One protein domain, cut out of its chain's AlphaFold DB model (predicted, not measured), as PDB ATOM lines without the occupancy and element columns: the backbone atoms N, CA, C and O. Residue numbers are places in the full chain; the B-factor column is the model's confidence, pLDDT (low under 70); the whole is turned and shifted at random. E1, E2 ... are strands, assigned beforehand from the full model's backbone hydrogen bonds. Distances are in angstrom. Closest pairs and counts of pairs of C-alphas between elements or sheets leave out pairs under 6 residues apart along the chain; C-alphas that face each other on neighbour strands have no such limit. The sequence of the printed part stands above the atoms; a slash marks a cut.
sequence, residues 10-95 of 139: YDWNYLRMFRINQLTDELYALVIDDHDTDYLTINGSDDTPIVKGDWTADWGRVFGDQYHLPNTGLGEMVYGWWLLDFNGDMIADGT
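Overview. This is residues 10 to 95 of the 139 residues of an uncharacterized protein of uncultured marine group II/III euryarchaeote KM3_12_E03 (UniProt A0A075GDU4). The domain has little regular structure: a two-stranded antiparallel hairpin, E1 and E2, runs from a body of loops, and its long link, residues 34 to 47, makes one end of the longest axis. Residues 10 to 29 and 57 to 95, with no named element, make the body. The printed part has 86 residues with no named helix and two named strands, E1 then E2, holding 13 residues; the class is all strand. It is compact, with a radius of gyration of the C-alphas of 13.8 A and spans of 41 by 31 by 27 A.

Along the chain. E1, residues 30 to 33, begins at C-alpha 30 (-48.837, 42.709, -27.400). E2, residues 48 to 56, measures 15.7 A, bends by 96 degrees at residue 53 and ends at C-alpha 56 (-54.937, 31.804, -28.720).

Arrangement. The hairpin strands E1 and E2 are antiparallel at 158 degrees. N 31 and O 51 are within hydrogen-bond range at 2.9 A.

Size, cuts and confidence. The C-alphas farthest apart, of Leu 40 and Leu 74, are 42.6 A apart. The printed part has no cut. Mean pLDDT of the printed part is 75.3; residues 10 to 15, 20 to 27, 34 to 42 and 93 to 95 are under 70.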
ATOM      1  N   TYR A  10     -36.692  29.508 -20.398       57.19
ATOM      2  CA  TYR A  10     -37.838  30.246 -19.921       57.19
ATOM      3  C   TYR A  10     -37.616  31.007 -18.594       57.19
ATOM      4  O   TYR A  10     -38.457  31.833 -18.243       57.19
ATOM      5  N   ASP A  11     -36.539  30.710 -17.854       54.81
ATOM      6  CA  ASP A  11     -36.091  31.424 -16.643       54.81
ATOM      7  C   ASP A  11     -35.018  32.485 -16.958       54.81
ATOM      8  O   ASP A  11     -34.723  33.343 -16.126       54.81
ATOM      9  N   TRP A  12     -34.389  32.402 -18.137       48.28
ATOM     10  CA  TRP A  12     -33.243  33.234 -18.533       48.28
ATOM     11  C   TRP A  12     -33.569  34.208 -19.665       48.28
ATOM     12  O   TRP A  12     -32.915  35.244 -19.792       48.28
ATOM     13  N   ASN A  13     -34.544  33.868 -20.505       52.62
ATOM     14  CA  ASN A  13     -34.990  34.687 -21.617       52.62
ATOM     15  C   ASN A  13     -35.983  35.733 -21.119       52.62
ATOM     16  O   ASN A  13     -36.844  35.461 -20.285       52.62
ATOM     17  N   TYR A  14     -35.806  36.956 -21.608       49.34
ATOM     18  CA  TYR A  14     -36.403  38.145 -21.013       49.34
ATOM     19  C   TYR A  14     -37.875  38.355 -21.393       49.34
ATOM     20  O   TYR A  14     -38.538  39.147 -20.727       49.34
ATOM     21  N   LEU A  15     -38.374  37.665 -22.427       60.19
ATOM     22  CA  LEU A  15     -39.705  37.889 -22.981       60.19
ATOM     23  C   LEU A  15     -40.364  36.572 -23.405       60.19
ATOM     24  O   LEU A  15     -39.995  35.966 -24.409       60.19
ATOM     25  N   ARG A  16     -41.351  36.126 -22.624       70.06
ATOM     26  CA  ARG A  16     -42.279  35.080 -23.064       70.06
ATOM     27  C   ARG A  16     -43.441  35.712 -23.810       70.06
ATOM     28  O   ARG A  16     -43.875  36.809 -23.475       70.06
ATOM     29  N   MET A  17     -43.977  34.971 -24.773       77.50
ATOM     30  CA  MET A  17     -45.123  35.424 -25.562       77.50
ATOM     31  C   MET A  17     -46.424  35.437 -24.747       77.50
ATOM     32  O   MET A  17     -47.309  36.246 -25.002       77.50
ATOM     33  N   PHE A  18     -46.526  34.561 -23.744       76.69
ATOM     34  CA  PHE A  18     -47.674  34.384 -22.855       76.69
ATOM     35  C   PHE A  18     -47.236  34.415 -21.385       76.69
ATOM     36  O   PHE A  18     -46.055  34.245 -21.071       76.69
ATOM     37  N   ARG A  19     -48.208  34.565 -20.480       74.19
ATOM     38  CA  ARG A  19     -47.979  34.665 -19.029       74.19
ATOM     39  C   ARG A  19     -47.274  33.423 -18.468       74.19
ATOM     40  O   ARG A  19     -47.677  32.292 -18.743       74.19
ATOM     41  N   ILE A  20     -46.282  33.619 -17.599       65.19
ATOM     42  CA  ILE A  20     -45.532  32.559 -16.903       65.19
ATOM     43  C   ILE A  20     -46.394  31.890 -15.828       65.19
ATOM     44  O   ILE A  20     -46.341  30.672 -15.645       65.19
ATOM     45  N   ASN A  21     -47.178  32.687 -15.100       65.00
ATOM     46  CA  ASN A  21     -48.008  32.241 -13.988       65.00
ATOM     47  C   ASN A  21     -49.383  32.913 -14.020       65.00
ATOM     48  O   ASN A  21     -49.499  34.113 -13.809       65.00
ATOM     49  N   GLN A  22     -50.440  32.112 -14.144       62.69
ATOM     50  CA  GLN A  22     -51.827  32.584 -14.180       62.69
ATOM     51  C   GLN A  22     -52.280  33.372 -12.934       62.69
ATOM     52  O   GLN A  22     -53.293  34.060 -13.004       62.69
ATOM     53  N   LEU A  23     -51.580  33.254 -11.797       60.94
ATOM     54  CA  LEU A  23     -51.966  33.883 -10.527       60.94
ATOM     55  C   LEU A  23     -51.208  35.172 -10.192       60.94
ATOM     56  O   LEU A  23     -51.685  35.937  -9.359       60.94
ATOM     57  N   THR A  24     -50.013  35.378 -10.747       60.06
ATOM     58  CA  THR A  24     -49.131  36.490 -10.333       60.06
ATOM     59  C   THR A  24     -48.430  37.181 -11.486       60.06
ATOM     60  O   THR A  24     -47.800  38.209 -11.267       60.06
ATOM     61  N   ASP A  25     -48.463  36.587 -12.673       60.19
ATOM     62  CA  ASP A  25     -47.871  37.163 -13.864       60.19
ATOM     63  C   ASP A  25     -48.998  37.574 -14.801       60.19
ATOM     64  O   ASP A  25     -49.704  36.735 -15.361       60.19
ATOM     65  N   GLU A  26     -49.200  38.880 -14.909       57.47
ATOM     66  CA  GLU A  26     -50.177  39.466 -15.821       57.47
ATOM     67  C   GLU A  26     -49.556  39.835 -17.170       57.47
ATOM     68  O   GLU A  26     -50.287  40.210 -18.081       57.47
ATOM     69  N   LEU A  27     -48.239  39.672 -17.329       61.91
ATOM     70  CA  LEU A  27     -47.495  40.181 -18.472       61.91
ATOM     71  C   LEU A  27     -47.537  39.199 -19.649       61.91
ATOM     72  O   LEU A  27     -47.357  37.989 -19.498       61.91
ATOM     73  N   TYR A  28     -47.771  39.731 -20.845       73.12
ATOM     74  CA  TYR A  28     -47.745  38.996 -22.108       73.12
ATOM     75  C   TYR A  28     -47.371  39.942 -23.258       73.12
ATOM     76  O   TYR A  28     -47.443  41.159 -23.099       73.12
ATOM     77  N   ALA A  29     -46.953  39.391 -24.401       75.81
ATOM     78  CA  ALA A  29     -46.578  40.198 -25.561       75.81
ATOM     79  C   ALA A  29     -47.822  40.745 -26.281       75.81
ATOM     80  O   ALA A  29     -48.760  39.991 -26.560       75.81
ATOM     81  N   LEU A  30     -47.811  42.034 -26.612       73.50
ATOM     82  CA  LEU A  30     -48.837  42.709 -27.400       73.50
ATOM     83  C   LEU A  30     -48.146  43.580 -28.451       73.50
ATOM     84  O   LEU A  30     -47.294  44.385 -28.098       73.50
ATOM     85  N   VAL A  31     -48.512  43.389 -29.717       74.25
ATOM     86  CA  VAL A  31     -48.086  44.225 -30.850       74.25
ATOM     87  C   VAL A  31     -49.344  44.624 -31.604       74.25
ATOM     88  O   VAL A  31     -50.195  43.765 -31.873       74.25
ATOM     89  N   ILE A  32     -49.477  45.908 -31.913       70.75
ATOM     90  CA  ILE A  32     -50.670  46.513 -32.503       70.75
ATOM     91  C   ILE A  32     -50.241  47.367 -33.697       70.75
ATOM     92  O   ILE A  32     -49.251  48.075 -33.607       70.75
ATOM     93  N   ASP A  33     -51.003  47.296 -34.787       71.12
ATOM     94  CA  ASP A  33     -51.017  48.328 -35.827       71.12
ATOM     95  C   ASP A  33     -51.956  49.442 -35.346       71.12
ATOM     96  O   ASP A  33     -53.179  49.238 -35.314       71.12
ATOM     97  N   ASP A  34     -51.396  50.560 -34.881       61.72
ATOM     98  CA  ASP A  34     -52.145  51.667 -34.267       61.72
ATOM     99  C   ASP A  34     -52.859  52.561 -35.295       61.72
ATOM    100  O   ASP A  34     -53.730  53.346 -34.937       61.72
ATOM    101  N   HIS A  35     -52.553  52.399 -36.589       68.94
ATOM    102  CA  HIS A  35     -53.100  53.193 -37.696       68.94
ATOM    103  C   HIS A  35     -52.953  54.718 -37.531       68.94
ATOM    104  O   HIS A  35     -53.566  55.494 -38.283       68.94
ATOM    105  N   ASP A  36     -52.110  55.168 -36.603       67.50
ATOM    106  CA  ASP A  36     -51.912  56.577 -36.337       67.50
ATOM    107  C   ASP A  36     -51.081  57.209 -37.464       67.50
ATOM    108  O   ASP A  36     -50.208  56.610 -38.092       67.50
ATOM    109  N   THR A  37     -51.391  58.463 -37.802       64.12
ATOM    110  CA  THR A  37     -50.656  59.164 -38.877       64.12
ATOM    111  C   THR A  37     -49.298  59.677 -38.394       64.12
ATOM    112  O   THR A  37     -48.393  59.895 -39.204       64.12
ATOM    113  N   ASP A  38     -49.176  59.923 -37.089       58.00
ATOM    114  CA  ASP A  38     -47.951  60.337 -36.421       58.00
ATOM    115  C   ASP A  38     -47.986  60.007 -34.922       58.00
ATOM    116  O   ASP A  38     -49.043  59.940 -34.303       58.00
ATOM    117  N   TYR A  39     -46.798  59.914 -34.326       54.25
ATOM    118  CA  TYR A  39     -46.588  59.629 -32.903       54.25
ATOM    119  C   TYR A  39     -47.133  60.702 -31.933       54.25
ATOM    120  O   TYR A  39     -47.051  60.546 -30.713       54.25
ATOM    121  N   LEU A  40     -47.614  61.850 -32.430       50.66
ATOM    122  CA  LEU A  40     -48.127  62.933 -31.581       50.66
ATOM    123  C   LEU A  40     -49.623  62.779 -31.299       50.66
ATOM    124  O   LEU A  40     -50.129  63.394 -30.353       50.66
ATOM    125  N   THR A  41     -50.324  61.995 -32.114       56.59
ATOM    126  CA  THR A  41     -51.769  61.804 -32.038       56.59
ATOM    127  C   THR A  41     -52.053  60.336 -31.787       56.59
ATOM    128  O   THR A  41     -51.895  59.545 -32.692       56.59
ATOM    129  N   ILE A  42     -52.484  60.002 -30.567       63.56
ATOM    130  CA  ILE A  42     -52.774  58.617 -30.178       63.56
ATOM    131  C   ILE A  42     -54.275  58.346 -30.334       63.56
ATOM    132  O   ILE A  42     -55.077  58.928 -29.584       63.56
ATOM    133  N   ASN A  43     -54.665  57.467 -31.258       70.31
ATOM    134  CA  ASN A  43     -56.053  57.054 -31.483       70.31
ATOM    135  C   ASN A  43     -56.242  55.537 -31.324       70.31
ATOM    136  O   ASN A  43     -56.306  54.793 -32.285       70.31
ATOM    137  N   GLY A  44     -56.537  55.097 -30.102       74.06
ATOM    138  CA  GLY A  44     -56.755  53.671 -29.821       74.06
ATOM    139  C   GLY A  44     -58.044  53.034 -30.381       74.06
ATOM    140  O   GLY A  44     -58.478  52.008 -29.859       74.06
ATOM    141  N   SER A  45     -58.768  53.673 -31.314       82.19
ATOM    142  CA  SER A  45     -60.088  53.191 -31.776       82.19
ATOM    143  C   SER A  45     -60.046  52.311 -33.026       82.19
ATOM    144  O   SER A  45     -60.999  51.563 -33.270       82.19
ATOM    145  N   ASP A  46     -58.962  52.384 -33.789       80.19
ATOM    146  CA  ASP A  46     -58.673  51.606 -34.997       80.19
ATOM    147  C   ASP A  46     -57.468  50.665 -34.850       80.19
ATOM    148  O   ASP A  46     -57.209  49.865 -35.754       80.19
ATOM    149  N   ASP A  47     -56.846  50.648 -33.671       79.00
ATOM    150  CA  ASP A  47     -55.856  49.668 -33.237       79.00
ATOM    151  C   ASP A  47     -56.229  48.234 -33.631       79.00
ATOM    152  O   ASP A  47     -57.251  47.669 -33.212       79.00
ATOM    153  N   THR A  48     -55.350  47.602 -34.405       82.50
ATOM    154  CA  THR A  48     -55.505  46.213 -34.832       82.50
ATOM    155  C   THR A  48     -54.419  45.338 -34.212       82.50
ATOM    156  O   THR A  48     -53.242  45.503 -34.525       82.50
ATOM    157  N   PRO A  49     -54.774  44.349 -33.371       82.44
ATOM    158  CA  PRO A  49     -53.786  43.446 -32.799       82.44
ATOM    159  C   PRO A  49     -53.116  42.567 -33.855       82.44
ATOM    160  O   PRO A  49     -53.785  41.851 -34.609       82.44
ATOM    161  N   ILE A  50     -51.785  42.551 -33.835       82.69
ATOM    162  CA  ILE A  50     -50.947  41.697 -34.680       82.69
ATOM    163  C   ILE A  50     -50.369  40.532 -33.866       82.69
ATOM    164  O   ILE A  50     -50.392  39.390 -34.321       82.69
ATOM    165  N   VAL A  51     -49.930  40.797 -32.631       83.62
ATOM    166  CA  VAL A  51     -49.496  39.792 -31.645       83.62
ATOM    167  C   VAL A  51     -50.272  40.017 -30.366       83.62
ATOM    168  O   VAL A  51     -50.392  41.152 -29.919       83.62
ATOM    169  N   LYS A  52     -50.809  38.952 -29.765       86.44
ATOM    170  CA  LYS A  52     -51.635  39.087 -28.563       86.44
ATOM    171  C   LYS A  52     -51.530  37.852 -27.673       86.44
ATOM    172  O   LYS A  52     -52.173  36.834 -27.907       86.44
ATOM    173  N   GLY A  53     -50.682  37.946 -26.656       83.88
ATOM    174  CA  GLY A  53     -50.312  36.859 -25.746       83.88
ATOM    175  C   GLY A  53     -51.412  36.337 -24.825       83.88
ATOM    176  O   GLY A  53     -51.295  35.238 -24.280       83.88
ATOM    177  N   ASP A  54     -52.494  37.092 -24.668       84.00
ATOM    178  CA  ASP A  54     -53.714  36.662 -23.991       84.00
ATOM    179  C   ASP A  54     -54.758  36.053 -24.939       84.00
ATOM    180  O   ASP A  54     -55.821  35.643 -24.473       84.00
ATOM    181  N   TRP A  55     -54.460  35.974 -26.239       91.38
ATOM    182  CA  TRP A  55     -55.274  35.291 -27.236       91.38
ATOM    183  C   TRP A  55     -54.577  34.036 -27.758       91.38
ATOM    184  O   TRP A  55     -53.354  33.963 -27.892       91.38
ATOM    185  N   THR A  56     -55.389  33.047 -28.104       92.19
ATOM    186  CA  THR A  56     -54.937  31.804 -28.720       92.19
ATOM    187  C   THR A  56     -55.023  31.929 -30.230       92.19
ATOM    188  O   THR A  56     -56.069  32.293 -30.769       92.19
ATOM    189  N   ALA A  57     -53.933  31.593 -30.919       91.62
ATOM    190  CA  ALA A  57     -53.881  31.559 -32.371       91.62
ATOM    191  C   ALA A  57     -55.030  30.714 -32.930       91.62
ATOM    192  O   ALA A  57     -55.261  29.591 -32.488       91.62
ATOM    193  N   ASP A  58     -55.733  31.241 -33.934       89.88
ATOM    194  CA  ASP A  58     -56.830  30.523 -34.589       89.88
ATOM    195  C   ASP A  58     -56.390  29.183 -35.177       89.88
ATOM    196  O   ASP A  58     -57.141  28.204 -35.189       89.88
ATOM    197  N   TRP A  59     -55.159  29.136 -35.672       86.44
ATOM    198  CA  TRP A  59     -54.570  27.932 -36.213       86.44
ATOM    199  C   TRP A  59     -53.914  27.118 -35.092       86.44
ATOM    200  O   TRP A  59     -53.242  27.655 -34.219       86.44
ATOM    201  N   GLY A  60     -54.117  25.799 -35.101       80.81
ATOM    202  CA  GLY A  60     -53.594  24.922 -34.046       80.81
ATOM    203  C   GLY A  60     -54.359  24.987 -32.716       80.81
ATOM    204  O   GLY A  60     -54.046  24.212 -31.817       80.81
ATOM    205  N   ARG A  61     -55.390  25.840 -32.599       91.12
ATOM    206  CA  ARG A  61     -56.308  25.865 -31.452       91.12
ATOM    207  C   ARG A  61     -57.002  24.521 -31.269       91.12
ATOM    208  O   ARG A  61     -57.526  23.938 -32.222       91.12
ATOM    209  N   VAL A  62     -57.048  24.057 -30.025       91.88
ATOM    210  CA  VAL A  62     -57.638  22.767 -29.665       91.88
ATOM    211  C   VAL A  62     -59.047  22.960 -29.093       91.88
ATOM    212  O   VAL A  62     -59.917  22.123 -29.344       91.88
ATOM    213  N   PHE A  63     -59.321  24.072 -28.394       87.88
ATOM    214  CA  PHE A  63     -60.643  24.359 -27.814       87.88
ATOM    215  C   PHE A  63     -61.011  25.846 -27.860       87.88
ATOM    216  O   PHE A  63     -60.138  26.701 -27.827       87.88
ATOM    217  N   GLY A  64     -62.315  26.146 -27.841       88.31
ATOM    218  CA  GLY A  64     -62.818  27.513 -27.658       88.31
ATOM    219  C   GLY A  64     -62.660  28.429 -28.876       88.31
ATOM    220  O   GLY A  64     -62.488  27.969 -30.010       88.31
ATOM    221  N   ASP A  65     -62.794  29.729 -28.624       91.25
ATOM    222  CA  ASP A  65     -62.495  30.803 -29.573       91.25
ATOM    223  C   ASP A  65     -61.062  31.323 -29.355       91.25
ATOM    224  O   ASP A  65     -60.253  30.653 -28.730       91.25
ATOM    225  N   GLN A  66     -60.683  32.457 -29.944       90.25
ATOM    226  CA  GLN A  66     -59.331  33.008 -29.769       90.25
ATOM    227  C   GLN A  66     -59.161  33.778 -28.459       90.25
ATOM    228  O   GLN A  66     -58.039  34.121 -28.105       90.25
ATOM    229  N   TYR A  67     -60.242  34.066 -27.735       90.75
ATOM    230  CA  TYR A  67     -60.254  35.012 -26.621       90.75
ATOM    231  C   TYR A  67     -59.910  34.332 -25.287       90.75
ATOM    232  O   TYR A  67     -60.522  34.606 -24.251       90.75
ATOM    233  N   HIS A  68     -58.918  33.438 -25.301       87.38
ATOM    234  CA  HIS A  68     -58.382  32.780 -24.112       87.38
ATOM    235  C   HIS A  68     -56.864  32.627 -24.174       87.38
ATOM    236  O   HIS A  68     -56.255  32.617 -25.244       87.38
ATOM    237  N   LEU A  69     -56.270  32.438 -22.993       86.25
ATOM    238  CA  LEU A  69     -54.846  32.151 -22.849       86.25
ATOM    239  C   LEU A  69     -54.501  30.786 -23.462       86.25
ATOM    240  O   LEU A  69     -55.121  29.794 -23.069       86.25
ATOM    241  N   PRO A  70     -53.478  30.699 -24.325       87.75
ATOM    242  CA  PRO A  70     -53.139  29.451 -24.994       87.75
ATOM    243  C   PRO A  70     -52.674  28.378 -24.014       87.75
ATOM    244  O   PRO A  70     -51.815  28.605 -23.155       87.75
ATOM    245  N   ASN A  71     -53.208  27.168 -24.175       87.94
ATOM    246  CA  ASN A  71     -52.721  25.993 -23.468       87.94
ATOM    247  C   ASN A  71     -51.523  25.367 -24.201       87.94
ATOM    248  O   ASN A  71     -51.654  24.393 -24.949       87.94
ATOM    249  N   THR A  72     -50.333  25.907 -23.944       82.62
ATOM    250  CA  THR A  72     -49.077  25.454 -24.569       82.62
ATOM    251  C   THR A  72     -48.754  23.984 -24.290       82.62
ATOM    252  O   THR A  72     -48.172  23.307 -25.134       82.62
ATOM    253  N   GLY A  73     -49.210  23.436 -23.157       83.19
ATOM    254  CA  GLY A  73     -49.074  22.010 -22.837       83.19
ATOM    255  C   GLY A  73     -49.870  21.078 -23.760       83.19
ATOM    256  O   GLY A  73     -49.584  19.882 -23.815       83.19
ATOM    257  N   LEU A  74     -50.850  21.612 -24.492       88.44
ATOM    258  CA  LEU A  74     -51.643  20.897 -25.497       88.44
ATOM    259  C   LEU A  74     -51.282  21.301 -26.934       88.44
ATOM    260  O   LEU A  74     -51.913  20.816 -27.871       88.44
ATOM    261  N   GLY A  75     -50.257  22.140 -27.108       87.62
ATOM    262  CA  GLY A  75     -49.798  22.617 -28.411       87.62
ATOM    263  C   GLY A  75     -50.536  23.846 -28.943       87.62
ATOM    264  O   GLY A  75     -50.334  24.194 -30.103       87.62
ATOM    265  N   GLU A  76     -51.369  24.509 -28.133       91.38
ATOM    266  CA  GLU A  76     -51.932  25.812 -28.506       91.38
ATOM    267  C   GLU A  76     -50.856  26.901 -28.449       91.38
ATOM    268  O   GLU A  76     -49.942  26.852 -27.622       91.38
ATOM    269  N   MET A  77     -50.984  27.900 -29.319       90.88
ATOM    270  CA  MET A  77     -49.993  28.959 -29.495       90.88
ATOM    271  C   MET A  77     -50.615  30.341 -29.294       90.88
ATOM    272  O   MET A  77     -51.826  30.510 -29.412       90.88
ATOM    273  N   VAL A  78     -49.777  31.333 -28.998       89.62
ATOM    274  CA  VAL A  78     -50.174  32.740 -28.849       89.62
ATOM    275  C   VAL A  78     -50.614  33.307 -30.194       89.62
ATOM    276  O   VAL A  78     -50.008  33.010 -31.220       89.62
ATOM    277  N   TYR A  79     -51.649  34.145 -30.219       90.69
ATOM    278  CA  TYR A  79     -52.021  34.855 -31.441       90.69
ATOM    279  C   TYR A  79     -50.846  35.694 -31.966       90.69
ATOM    280  O   TYR A  79     -50.233  36.456 -31.218       90.69
ATOM    281  N   GLY A  80     -50.528  35.539 -33.253       88.12
ATOM    282  CA  GLY A  80     -49.418  36.250 -33.889       88.12
ATOM    283  C   GLY A  80     -48.024  35.769 -33.485       88.12
ATOM    284  O   GLY A  80     -47.055  36.430 -33.831       88.12
ATOM    285  N   TRP A  81     -47.884  34.641 -32.772       86.06
ATOM    286  CA  TRP A  81     -46.591  34.221 -32.209       86.06
ATOM    287  C   TRP A  81     -45.443  34.196 -33.226       86.06
ATOM    288  O   TRP A  81     -44.347  34.621 -32.895       86.06
ATOM    289  N   TRP A  82     -45.720  33.809 -34.474       83.94
ATOM    290  CA  TRP A  82     -44.741  33.709 -35.562       83.94
ATOM    291  C   TRP A  82     -44.043  35.030 -35.923       83.94
ATOM    292  O   TRP A  82     -43.090  35.011 -36.699       83.94
ATOM    293  N   LEU A  83     -44.547  36.172 -35.442       78.81
ATOM    294  CA  LEU A  83     -43.921  37.483 -35.635       78.81
ATOM    295  C   LEU A  83     -42.735  37.703 -34.708       78.81
ATOM    296  O   LEU A  83     -41.746  38.294 -35.129       78.81
ATOM    297  N   LEU A  84     -42.836  37.236 -33.465       74.94
ATOM    298  CA  LEU A  84     -41.800  37.441 -32.456       74.94
ATOM    299  C   LEU A  84     -41.056  36.154 -32.112       74.94
ATOM    300  O   LEU A  84     -39.962  36.237 -31.581       74.94
ATOM    301  N   ASP A  85     -41.618  34.984 -32.392       79.56
ATOM    302  CA  ASP A  85     -41.053  33.665 -32.116       79.56
ATOM    303  C   ASP A  85     -40.998  32.882 -33.435       79.56
ATOM    304  O   ASP A  85     -42.023  32.483 -33.986       79.56
ATOM    305  N   PHE A  86     -39.796  32.682 -33.980       74.69
ATOM    306  CA  PHE A  86     -39.626  32.018 -35.274       74.69
ATOM    307  C   PHE A  86     -39.395  30.511 -35.149       74.69
ATOM    308  O   PHE A  86     -39.477  29.789 -36.149       74.69
ATOM    309  N   ASN A  87     -39.055  30.025 -33.956       74.06
ATOM    310  CA  ASN A  87     -38.677  28.632 -33.719       74.06
ATOM    311  C   ASN A  87     -39.761  27.829 -32.969       74.06
ATOM    312  O   ASN A  87     -39.635  26.605 -32.871       74.06
ATOM    313  N   GLY A  88     -40.837  28.482 -32.526       79.38
ATOM    314  CA  GLY A  88     -42.014  27.888 -31.897       79.38
ATOM    315  C   GLY A  88     -41.797  27.470 -30.449       79.38
ATOM    316  O   GLY A  88     -42.508  26.583 -29.967       79.38
ATOM    317  N   ASP A  89     -40.801  28.037 -29.766       76.50
ATOM    318  CA  ASP A  89     -40.507  27.734 -28.360       76.50
ATOM    319  C   ASP A  89     -41.299  28.608 -27.364       76.50
ATOM    320  O   ASP A  89     -41.191  28.433 -26.144       76.50
ATOM    321  N   MET A  90     -42.165  29.480 -27.885       77.38
ATOM    322  CA  MET A  90     -43.032  30.422 -27.180       77.38
ATOM    323  C   MET A  90     -42.270  31.499 -26.395       77.38
ATOM    324  O   MET A  90     -42.812  32.126 -25.469       77.38
ATOM    325  N   ILE A  91     -41.016  31.729 -26.772       73.19
ATOM    326  CA  ILE A  91     -40.162  32.806 -26.297       73.19
ATOM    327  C   ILE A  91     -39.946  33.746 -27.474       73.19
ATOM    328  O   ILE A  91     -39.646  33.321 -28.583       73.19
ATOM    329  N   ALA A  92     -40.091  35.045 -27.228       72.38
ATOM    330  CA  ALA A  92     -39.777  36.008 -28.263       72.38
ATOM    331  C   ALA A  92     -38.278  35.921 -28.598       72.38
ATOM    332  O   ALA A  92     -37.409  36.103 -27.739       72.38
ATOM    333  N   ASP A  93     -37.983  35.689 -29.868       64.38
ATOM    334  CA  ASP A  93     -36.668  35.822 -30.476       64.38
ATOM    335  C   ASP A  93     -36.193  37.289 -30.532       64.38
ATOM    336  O   ASP A  93     -34.998  37.523 -30.741       64.38
ATOM    337  N   GLY A  94     -37.087  38.244 -30.235       56.47
ATOM    338  CA  GLY A  94     -36.784  39.614 -29.804       56.47
ATOM    339  C   GLY A  94     -37.219  40.724 -30.767       56.47
ATOM    340  O   GLY A  94     -37.942  40.475 -31.726       56.47
ATOM    341  N   THR A  95     -36.741  41.942 -30.480       48.56
ATOM    342  CA  THR A  95     -36.635  43.089 -31.398       48.56
ATOM    343  C   THR A  95     -35.570  42.764 -32.427       48.56
ATOM    344  O   THR A  95     -34.463  42.338 -32.079       48.56
TER     345      THR A  95